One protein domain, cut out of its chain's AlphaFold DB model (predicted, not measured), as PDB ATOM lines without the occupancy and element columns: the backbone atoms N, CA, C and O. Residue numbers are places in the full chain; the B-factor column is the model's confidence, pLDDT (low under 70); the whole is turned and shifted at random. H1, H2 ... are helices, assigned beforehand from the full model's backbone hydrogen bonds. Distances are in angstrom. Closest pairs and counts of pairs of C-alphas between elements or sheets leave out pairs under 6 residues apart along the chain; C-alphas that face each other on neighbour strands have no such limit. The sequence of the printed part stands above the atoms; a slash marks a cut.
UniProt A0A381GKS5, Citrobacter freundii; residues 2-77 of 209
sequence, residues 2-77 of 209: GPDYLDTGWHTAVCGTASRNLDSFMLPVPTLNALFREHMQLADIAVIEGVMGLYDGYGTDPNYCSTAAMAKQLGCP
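This is residues 2 to 77 of the 209 residues of a protein of Citrobacter freundii (UniProt A0A381GKS5). Little regular structure is present: three short helices are joined by long loops, with H2 and the crosswise H3 on one side, H1 on the opposite side, and loop residues 20 to 22 between H1 and H2. Residues 40 to 45 stick out. The printed part has 76 residues with three named helices, H1, H2, H3 in chain order, and no named strand; the class is all helix, with 30 residues in helices. It is compact, radius of gyration of the C-alphas 12.3 A, and only just rounded, spanning 36 by 24 by 22 A.

H2, residues 29 to 40, is 16.4 A long and begins at C-alpha 29 (7.265, 37.042, -34.627). H1, residues 6 to 15, is 14.1 A long and begins at C-alpha 6 (6.643, 29.782, -56.893). H3, residues 67 to 74, ends at C-alpha 74 (9.477, 27.747, -34.050), 10.7 A from its first.

H2 and H3 are close but not clearly touching; their closest C-alphas, of Asn 33 and Leu 74, are 6.9 A apart. Their lines are about perpendicular, at 78 degrees. H1 is apart from H2 and H3. In H1, H2 and H3 every O i to N i+4 pair is within hydrogen-bond range.

The two C-alphas farthest apart, of Gly 16 and Thr 60, are 35.7 A apart. The printed part has no cut. Both links are long, with 13 residues from H1 to H2 and 26 from H2 to H3. The mean pLDDT of the printed part is 91.8, and no printed residue is under 70.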
ATOM      1  N   GLY A   2      10.334  32.660 -46.685       85.19
ATOM      2  CA  GLY A   2      10.470  33.953 -47.378       85.19
ATOM      3  C   GLY A   2       9.307  34.284 -48.331       85.19
ATOM      4  O   GLY A   2       8.273  33.620 -48.269       85.19
ATOM      5  N   PRO A   3       9.446  35.311 -49.191       81.44
ATOM      6  CA  PRO A   3       8.313  35.897 -49.912       81.44
ATOM      7  C   PRO A   3       7.956  35.203 -51.234       81.44
ATOM      8  O   PRO A   3       6.948  35.565 -51.842       81.44
ATOM      9  N   ASP A   4       8.762  34.249 -51.712       83.00
ATOM     10  CA  ASP A   4       8.544  33.623 -53.022       83.00
ATOM     11  C   ASP A   4       7.251  32.790 -53.040       83.00
ATOM     12  O   ASP A   4       6.937  32.044 -52.115       83.00
ATOM     13  N   TYR A   5       6.463  32.937 -54.099       80.62
ATOM     14  CA  TYR A   5       5.195  32.237 -54.294       80.62
ATOM     15  C   TYR A   5       5.308  31.059 -55.274       80.62
ATOM     16  O   TYR A   5       4.342  30.304 -55.430       80.62
ATOM     17  N   LEU A   6       6.443  30.895 -55.962       82.69
ATOM     18  CA  LEU A   6       6.643  29.782 -56.893       82.69
ATOM     19  C   LEU A   6       6.696  28.449 -56.147       82.69
ATOM     20  O   LEU A   6       5.944  27.537 -56.500       82.69
ATOM     21  N   ASP A   7       7.504  28.369 -55.092       84.94
ATOM     22  CA  ASP A   7       7.691  27.143 -54.308       84.94
ATOM     23  C   ASP A   7       6.380  26.709 -53.651       84.94
ATOM     24  O   ASP A   7       5.946  25.565 -53.782       84.94
ATOM     25  N   THR A   8       5.652  27.650 -53.039       85.50
ATOM     26  CA  THR A   8       4.333  27.356 -52.454       85.50
ATOM     27  C   THR A   8       3.313  26.919 -53.503       85.50
ATOM     28  O   THR A   8       2.503  26.023 -53.240       85.50
ATOM     29  N   GLY A   9       3.372  27.482 -54.713       86.50
ATOM     30  CA  GLY A   9       2.577  27.033 -55.852       86.50
ATOM     31  C   GLY A   9       2.875  25.581 -56.242       86.50
ATOM     32  O   GLY A   9       1.941  24.797 -56.427       86.50
ATOM     33  N   TRP A  10       4.152  25.205 -56.317       84.25
ATOM     34  CA  TRP A  10       4.585  23.841 -56.640       84.25
ATOM     35  C   TRP A  10       4.267  22.838 -55.534       84.25
ATOM     36  O   TRP A  10       3.691  21.790 -55.827       84.25
ATOM     37  N   HIS A  11       4.532  23.175 -54.271       86.88
ATOM     38  CA  HIS A  11       4.132  22.356 -53.122       86.88
ATOM     39  C   HIS A  11       2.635  22.083 -53.137       86.88
ATOM     40  O   HIS A  11       2.209  20.942 -52.997       86.88
ATOM     41  N   THR A  12       1.830  23.116 -53.390       87.75
ATOM     42  CA  THR A  12       0.375  22.953 -53.456       87.75
ATOM     43  C   THR A  12      -0.040  22.029 -54.597       87.75
ATOM     44  O   THR A  12      -0.902  21.173 -54.411       87.75
ATOM     45  N   ALA A  13       0.582  22.167 -55.770       84.75
ATOM     46  CA  ALA A  13       0.265  21.345 -56.932       84.75
ATOM     47  C   ALA A  13       0.671  19.870 -56.761       84.75
ATOM     48  O   ALA A  13      -0.044  18.990 -57.235       84.75
ATOM     49  N   VAL A  14       1.793  19.598 -56.085       82.81
ATOM     50  CA  VAL A  14       2.303  18.234 -55.863       82.81
ATOM     51  C   VAL A  14       1.626  17.564 -54.663       82.81
ATOM     52  O   VAL A  14       1.197  16.418 -54.769       82.81
ATOM     53  N   CYS A  15       1.497  18.265 -53.535       83.44
ATOM     54  CA  CYS A  15       0.969  17.710 -52.285       83.44
ATOM     55  C   CYS A  15      -0.564  17.768 -52.185       83.44
ATOM     56  O   CYS A  15      -1.136  17.189 -51.264       83.44
ATOM     57  N   GLY A  16      -1.240  18.528 -53.054       84.94
ATOM     58  CA  GLY A  16      -2.689  18.760 -52.975       84.94
ATOM     59  C   GLY A  16      -3.138  19.564 -51.746       84.94
ATOM     60  O   GLY A  16      -4.334  19.748 -51.536       84.94
ATOM     61  N   THR A  17      -2.193  20.057 -50.940       86.38
ATOM     62  CA  THR A  17      -2.429  20.829 -49.714       86.38
ATOM     63  C   THR A  17      -1.854  22.224 -49.884       86.38
ATOM     64  O   THR A  17      -0.728  22.374 -50.353       86.38
ATOM     65  N   ALA A  18      -2.615  23.255 -49.511       89.06
ATOM     66  CA  ALA A  18      -2.181  24.640 -49.665       89.06
ATOM     67  C   ALA A  18      -0.909  24.926 -48.848       89.06
ATOM     68  O   ALA A  18      -0.927  24.866 -47.618       89.06
ATOM     69  N   SER A  19       0.169  25.281 -49.543       90.88
ATOM     70  CA  SER A  19       1.433  25.718 -48.949       90.88
ATOM     71  C   SER A  19       1.431  27.228 -48.701       90.88
ATOM     72  O   SER A  19       0.735  27.983 -49.386       90.88
ATOM     73  N   ARG A  20       2.182  27.681 -47.694       90.50
ATOM     74  CA  ARG A  20       2.173  29.071 -47.214       90.50
ATOM     75  C   ARG A  20       3.579  29.553 -46.911       90.50
ATOM     76  O   ARG A  20       4.433  28.778 -46.490       90.50
ATOM     77  N   ASN A  21       3.778  30.856 -47.063       91.12
ATOM     78  CA  ASN A  21       5.038  31.492 -46.725       91.12
ATOM     79  C   ASN A  21       5.128  31.790 -45.230       91.12
ATOM     80  O   ASN A  21       4.227  32.381 -44.637       91.12
ATOM     81  N   LEU A  22       6.260  31.399 -44.649       92.25
ATOM     82  CA  LEU A  22       6.747  31.891 -43.369       92.25
ATOM     83  C   LEU A  22       7.807  32.950 -43.678       92.25
ATOM     84  O   LEU A  22       8.908  32.623 -44.124       92.25
ATOM     85  N   ASP A  23       7.444  34.218 -43.498       92.06
ATOM     86  CA  ASP A  23       8.267  35.369 -43.865       92.06
ATOM     87  C   ASP A  23       8.434  36.312 -42.665       92.06
ATOM     88  O   ASP A  23       7.529  37.070 -42.310       92.06
ATOM     89  N   SER A  24       9.608  36.251 -42.035       91.56
ATOM     90  CA  SER A  24       9.988  37.091 -40.891       91.56
ATOM     91  C   SER A  24      10.382  38.516 -41.261       91.56
ATOM     92  O   SER A  24      10.592  39.330 -40.365       91.56
ATOM     93  N   PHE A  25      10.509  38.826 -42.551       91.31
ATOM     94  CA  PHE A  25      10.709  40.192 -43.013       91.31
ATOM     95  C   PHE A  25       9.372  40.938 -43.074       91.31
ATOM     96  O   PHE A  25       9.294  42.107 -42.697       91.31
ATOM     97  N   MET A  26       8.310  40.262 -43.524       91.12
ATOM     98  CA  MET A  26       6.981  40.863 -43.686       91.12
ATOM     99  C   MET A  26       6.111  40.803 -42.429       91.12
ATOM    100  O   MET A  26       5.287  41.695 -42.218       91.12
ATOM    101  N   LEU A  27       6.244  39.753 -41.615       93.31
ATOM    102  CA  LEU A  27       5.374  39.516 -40.466       93.31
ATOM    103  C   LEU A  27       6.161  39.511 -39.151       93.31
ATOM    104  O   LEU A  27       7.240  38.923 -39.077       93.31
ATOM    105  N   PRO A  28       5.614  40.115 -38.078       94.56
ATOM    106  CA  PRO A  28       6.257  40.073 -36.777       94.56
ATOM    107  C   PRO A  28       6.166  38.664 -36.172       94.56
ATOM    108  O   PRO A  28       5.231  37.902 -36.440       94.56
ATOM    109  N   VAL A  29       7.121  38.350 -35.293       96.00
ATOM    110  CA  VAL A  29       7.265  37.042 -34.627       96.00
ATOM    111  C   VAL A  29       5.954  36.507 -34.022       96.00
ATOM    112  O   VAL A  29       5.619  35.357 -34.311       96.00
ATOM    113  N   PRO A  30       5.160  37.285 -33.251       96.88
ATOM    114  CA  PRO A  30       3.930  36.760 -32.656       96.88
ATOM    115  C   PRO A  30       2.911  36.295 -33.703       96.88
ATOM    116  O   PRO A  30       2.305  35.238 -33.526       96.88
ATOM    117  N   THR A  31       2.774  37.029 -34.812       96.19
ATOM    118  CA  THR A  31       1.853  36.686 -35.903       96.19
ATOM    119  C   THR A  31       2.308  35.428 -36.634       96.19
ATOM    120  O   THR A  31       1.491  34.556 -36.917       96.19
ATOM    121  N   LEU A  32       3.610  35.288 -36.904       96.12
ATOM    122  CA  LEU A  32       4.160  34.078 -37.523       96.12
ATOM    123  C   LEU A  32       3.964  32.840 -36.652       96.12
ATOM    124  O   LEU A  32       3.542  31.797 -37.150       96.12
ATOM    125  N   ASN A  33       4.212  32.966 -35.350       96.94
ATOM    126  CA  ASN A  33       3.980  31.877 -34.410       96.94
ATOM    127  C   ASN A  33       2.489  31.510 -34.349       96.94
ATOM    128  O   ASN A  33       2.152  30.329 -34.277       96.94
ATOM    129  N   ALA A  34       1.591  32.502 -34.412       96.06
ATOM    130  CA  ALA A  34       0.149  32.267 -34.433       96.06
ATOM    131  C   ALA A  34      -0.283  31.519 -35.701       96.06
ATOM    132  O   ALA A  34      -1.005  30.531 -35.583       96.06
ATOM    133  N   LEU A  35       0.219  31.941 -36.870       95.00
ATOM    134  CA  LEU A  35      -0.004  31.293 -38.167       95.00
ATOM    135  C   LEU A  35       0.481  29.842 -38.168       95.00
ATOM    136  O   LEU A  35      -0.267  28.937 -38.533       95.00
ATOM    137  N   PHE A  36       1.727  29.607 -37.743       95.75
ATOM    138  CA  PHE A  36       2.292  28.260 -37.678       95.75
ATOM    139  C   PHE A  36       1.466  27.361 -36.754       95.75
ATOM    140  O   PHE A  36       1.060  26.268 -37.143       95.75
ATOM    141  N   ARG A  37       1.147  27.852 -35.551       95.19
ATOM    142  CA  ARG A  37       0.348  27.117 -34.568       95.19
ATOM    143  C   ARG A  37      -1.056  26.797 -35.077       95.19
ATOM    144  O   ARG A  37      -1.510  25.680 -34.872       95.19
ATOM    145  N   GLU A  38      -1.743  27.750 -35.705       93.94
ATOM    146  CA  GLU A  38      -3.083  27.532 -36.269       93.94
ATOM    147  C   GLU A  38      -3.054  26.436 -37.339       93.94
ATOM    148  O   GLU A  38      -3.867  25.516 -37.306       93.94
ATOM    149  N   HIS A  39      -2.081  26.475 -38.251       92.50
ATOM    150  CA  HIS A  39      -1.986  25.470 -39.309       92.50
ATOM    151  C   HIS A  39      -1.546  24.093 -38.808       92.50
ATOM    152  O   HIS A  39      -2.027  23.090 -39.332       92.50
ATOM    153  N   MET A  40      -0.733  24.030 -37.753       92.81
ATOM    154  CA  MET A  40      -0.422  22.768 -37.078       92.81
ATOM    155  C   MET A  40      -1.646  22.113 -36.423       92.81
ATOM    156  O   MET A  40      -1.623  20.914 -36.189       92.81
ATOM    157  N   GLN A  41      -2.745  22.832 -36.160       91.19
ATOM    158  CA  GLN A  41      -3.983  22.193 -35.676       91.19
ATOM    159  C   GLN A  41      -4.698  21.369 -36.756       91.19
ATOM    160  O   GLN A  41      -5.619  20.616 -36.441       91.19
ATOM    161  N   LEU A  42      -4.310  21.528 -38.023       90.31
ATOM    162  CA  LEU A  42      -4.948  20.895 -39.177       90.31
ATOM    163  C   LEU A  42      -4.101  19.767 -39.787       90.31
ATOM    164  O   LEU A  42      -4.524  19.177 -40.780       90.31
ATOM    165  N   ALA A  43      -2.914  19.492 -39.239       91.19
ATOM    166  CA  ALA A  43      -1.974  18.514 -39.773       91.19
ATOM    167  C   ALA A  43      -1.125  17.884 -38.663       91.19
ATOM    168  O   ALA A  43      -0.753  18.552 -37.704       91.19
ATOM    169  N   ASP A  44      -0.744  16.620 -38.839       91.19
ATOM    170  CA  ASP A  44       0.157  15.931 -37.906       91.19
ATOM    171  C   ASP A  44       1.626  16.362 -38.087       91.19
ATOM    172  O   ASP A  44       2.444  16.219 -37.180       91.19
ATOM    173  N   ILE A  45       1.975  16.875 -39.276       93.25
ATOM    174  CA  ILE A  45       3.340  17.233 -39.679       93.25
ATOM    175  C   ILE A  45       3.310  18.516 -40.510       93.25
ATOM    176  O   ILE A  45       2.532  18.632 -41.458       93.25
ATOM    177  N   ALA A  46       4.231  19.435 -40.217       93.44
ATOM    178  CA  ALA A  46       4.595  20.518 -41.124       93.44
ATOM    179  C   ALA A  46       5.948  20.238 -41.780       93.44
ATOM    180  O   ALA A  46       6.935  19.948 -41.105       93.44
ATOM    181  N   VAL A  47       6.001  20.396 -43.102       94.12
ATOM    182  CA  VAL A  47       7.250  20.400 -43.865       94.12
ATOM    183  C   VAL A  47       7.566  21.842 -44.231       94.12
ATOM    184  O   VAL A  47       6.816  22.483 -44.966       94.12
ATOM    185  N   ILE A  48       8.668  22.361 -43.690       94.69
ATOM    186  CA  ILE A  48       9.133  23.724 -43.949       94.69
ATOM    187  C   ILE A  48      10.362  23.638 -44.844       94.69
ATOM    188  O   ILE A  48      11.426  23.194 -44.418       94.69
ATOM    189  N   GLU A  49      10.218  24.088 -46.083       93.31
ATOM    190  CA  GLU A  49      11.352  24.251 -46.985       93.31
ATOM    191  C   GLU A  49      12.083  25.564 -46.670       93.31
ATOM    192  O   GLU A  49      11.482  26.651 -46.648       93.31
ATOM    193  N   GLY A  50      13.385  25.448 -46.405       91.31
ATOM    194  CA  GLY A  50      14.288  26.587 -46.289       91.31
ATOM    195  C   GLY A  50      14.467  27.314 -47.618       91.31
ATOM    196  O   GLY A  50      14.214  26.764 -48.679       91.31
ATOM    197  N   VAL A  51      14.918  28.561 -47.566       85.88
ATOM    198  CA  VAL A  51      15.245  29.345 -48.765       85.88
ATOM    199  C   VAL A  51      16.757  29.510 -48.852       85.88
ATOM    200  O   VAL A  51      17.397  29.732 -47.828       85.88
ATOM    201  N   MET A  52      17.324  29.385 -50.056       88.25
ATOM    202  CA  MET A  52      18.776  29.436 -50.288       88.25
ATOM    203  C   MET A  52      19.542  28.427 -49.398       88.25
ATOM    204  O   MET A  52      19.265  27.229 -49.461       88.25
ATOM    205  N   GLY A  53      20.528  28.868 -48.612       92.12
ATOM    206  CA  GLY A  53      21.219  28.075 -47.599       92.12
ATOM    207  C   GLY A  53      20.619  28.210 -46.195       92.12
ATOM    208  O   GLY A  53      19.848  29.114 -45.889       92.12
ATOM    209  N   LEU A  54      21.017  27.311 -45.290       96.38
ATOM    210  CA  LEU A  54      20.481  27.247 -43.922       96.38
ATOM    211  C   LEU A  54      20.623  28.571 -43.146       96.38
ATOM    212  O   LEU A  54      19.704  28.976 -42.435       96.38
ATOM    213  N   TYR A  55      21.763  29.243 -43.300       96.81
ATOM    214  CA  TYR A  55      22.082  30.509 -42.633       96.81
ATOM    215  C   TYR A  55      21.887  31.734 -43.528       96.81
ATOM    216  O   TYR A  55      22.137  32.853 -43.085       96.81
ATOM    217  N   ASP A  56      21.435  31.535 -44.763       94.50
ATOM    218  CA  ASP A  56      21.295  32.612 -45.731       94.50
ATOM    219  C   ASP A  56      19.987  33.350 -45.440       94.50
ATOM    220  O   ASP A  56      18.889  32.816 -45.601       94.50
ATOM    221  N   GLY A  57      20.120  34.572 -44.938       91.69
ATOM    222  CA  GLY A  57      19.012  35.459 -44.612       91.69
ATOM    223  C   GLY A  57      19.232  36.855 -45.179       91.69
ATOM    224  O   GLY A  57      19.978  37.055 -46.140       91.69
ATOM    225  N   TYR A  58      18.587  37.853 -44.581       91.00
ATOM    226  CA  TYR A  58      18.797  39.234 -44.996       91.00
ATOM    227  C   TYR A  58      20.128  39.754 -44.434       91.00
ATOM    228  O   TYR A  58      20.301  39.893 -43.223       91.00
ATOM    229  N   GLY A  59      21.063  40.098 -45.318       91.75
ATOM    230  CA  GLY A  59      22.392  40.563 -44.920       91.75
ATOM    231  C   GLY A  59      23.301  39.413 -44.483       91.75
ATOM    232  O   GLY A  59      23.313  38.358 -45.106       91.75
ATOM    233  N   THR A  60      24.113  39.642 -43.451       93.12
ATOM    234  CA  THR A  60      25.143  38.688 -42.993       93.12
ATOM    235  C   THR A  60      24.854  38.078 -41.625       93.12
ATOM    236  O   THR A  60      25.634  37.248 -41.165       93.12
ATOM    237  N   ASP A  61      23.801  38.523 -40.934       94.50
ATOM    238  CA  ASP A  61      23.426  37.961 -39.637       94.50
ATOM    239  C   ASP A  61      22.618  36.673 -39.859       94.50
ATOM    240  O   ASP A  61      21.498  36.744 -40.375       94.50
ATOM    241  N   PRO A  62      23.129  35.499 -39.444       93.25
ATOM    242  CA  PRO A  62      22.424  34.234 -39.622       93.25
ATOM    243  C   PRO A  62      21.141  34.141 -38.793       93.25
ATOM    244  O   PRO A  62      20.384  33.193 -38.971       93.25
ATOM    245  N   ASN A  63      20.875  35.083 -37.887       93.62
ATOM    246  CA  ASN A  63      19.639  35.145 -37.107       93.62
ATOM    247  C   ASN A  63      18.582  36.060 -37.730       93.62
ATOM    248  O   ASN A  63      17.474  36.147 -37.200       93.62
ATOM    249  N   TYR A  64      18.896  36.737 -38.837       94.00
ATOM    250  CA  TYR A  64      17.983  37.688 -39.454       94.00
ATOM    251  C   TYR A  64      17.425  37.162 -40.776       94.00
ATOM    252  O   TYR A  64      18.103  37.117 -41.799       94.00
ATOM    253  N   CYS A  65      16.148  36.775 -40.755       93.38
ATOM    254  CA  CYS A  65      15.408  36.277 -41.918       93.38
ATOM    255  C   CYS A  65      16.015  35.046 -42.616       93.38
ATOM    256  O   CYS A  65      15.805  34.864 -43.811       93.38
ATOM    257  N   SER A  66      16.745  34.200 -41.886       95.81
ATOM    258  CA  SER A  66      17.280  32.934 -42.397       95.81
ATOM    259  C   SER A  66      16.388  31.742 -42.032       95.81
ATOM    260  O   SER A  66      15.540  31.807 -41.132       95.81
ATOM    261  N   THR A  67      16.636  30.604 -42.682       96.50
ATOM    262  CA  THR A  67      16.003  29.328 -42.321       96.50
ATOM    263  C   THR A  67      16.361  28.910 -40.887       96.50
ATOM    264  O   THR A  67      15.482  28.497 -40.129       96.50
ATOM    265  N   ALA A  68      17.622  29.072 -40.476       97.38
ATOM    266  CA  ALA A  68      18.084  28.761 -39.123       97.38
ATOM    267  C   ALA A  68      17.387  29.609 -38.046       97.38
ATOM    268  O   ALA A  68      17.009  29.088 -36.995       97.38
ATOM    269  N   ALA A  69      17.181  30.903 -38.309       96.81
ATOM    270  CA  ALA A  69      16.485  31.799 -37.391       96.81
ATOM    271  C   ALA A  69      15.043  31.340 -37.144       96.81
ATOM    272  O   ALA A  69      14.613  31.233 -35.994       96.81
ATOM    273  N   MET A  70      14.324  31.000 -38.217       97.19
ATOM    274  CA  MET A  70      12.950  30.511 -38.122       97.19
ATOM    275  C   MET A  70      12.869  29.153 -37.431       97.19
ATOM    276  O   MET A  70      11.994  28.952 -36.592       97.19
ATOM    277  N   ALA A  71      13.790  28.235 -37.734       97.06
ATOM    278  CA  ALA A  71      13.840  26.941 -37.065       97.06
ATOM    279  C   ALA A  71      13.979  27.114 -35.544       97.06
ATOM    280  O   ALA A  71      13.210  26.526 -34.789       97.06
ATOM    281  N   LYS A  72      14.869  28.007 -35.085       96.56
ATOM    282  CA  LYS A  72      14.995  28.333 -33.653       96.56
ATOM    283  C   LYS A  72      13.750  29.014 -33.084       96.56
ATOM    284  O   LYS A  72      13.331  28.665 -31.986       96.56
ATOM    285  N   GLN A  73      13.147  29.950 -33.819       96.25
ATOM    286  CA  GLN A  73      11.923  30.641 -33.396       96.25
ATOM    287  C   GLN A  73      10.754  29.670 -33.180       96.25
ATOM    288  O   GLN A  73      10.021  29.800 -32.200       96.25
ATOM    289  N   LEU A  74      10.574  28.714 -34.094       96.19
ATOM    290  CA  LEU A  74       9.477  27.747 -34.050       96.19
ATOM    291  C   LEU A  74       9.800  26.501 -33.210       96.19
ATOM    292  O   LEU A  74       8.907  25.696 -32.955       96.19
ATOM    293  N   GLY A  75      11.057  26.337 -32.790       95.88
ATOM    294  CA  GLY A  75      11.547  25.123 -32.134       95.88
ATOM    295  C   GLY A  75      11.679  23.928 -33.084       95.88
ATOM    296  O   GLY A  75      11.754  22.794 -32.623       95.88
ATOM    297  N   CYS A  76      11.692  24.158 -34.399       96.94
ATOM    298  CA  CYS A  76      11.711  23.094 -35.392       96.94
ATOM    299  C   CYS A  76      13.084  22.404 -35.484       96.94
ATOM    300  O   CYS A  76      14.107  23.087 -35.601       96.94
ATOM    301  N   PRO A  77      13.122  21.061 -35.512       97.50
ATOM    302  CA  PRO A  77      14.319  20.314 -35.872       97.50
ATOM    303  C   PRO A  77      14.670  20.558 -37.345       97.50
ATOM    304  O   PRO A  77      13.796  20.624 -38.210       97.50
TER     305      PRO A  77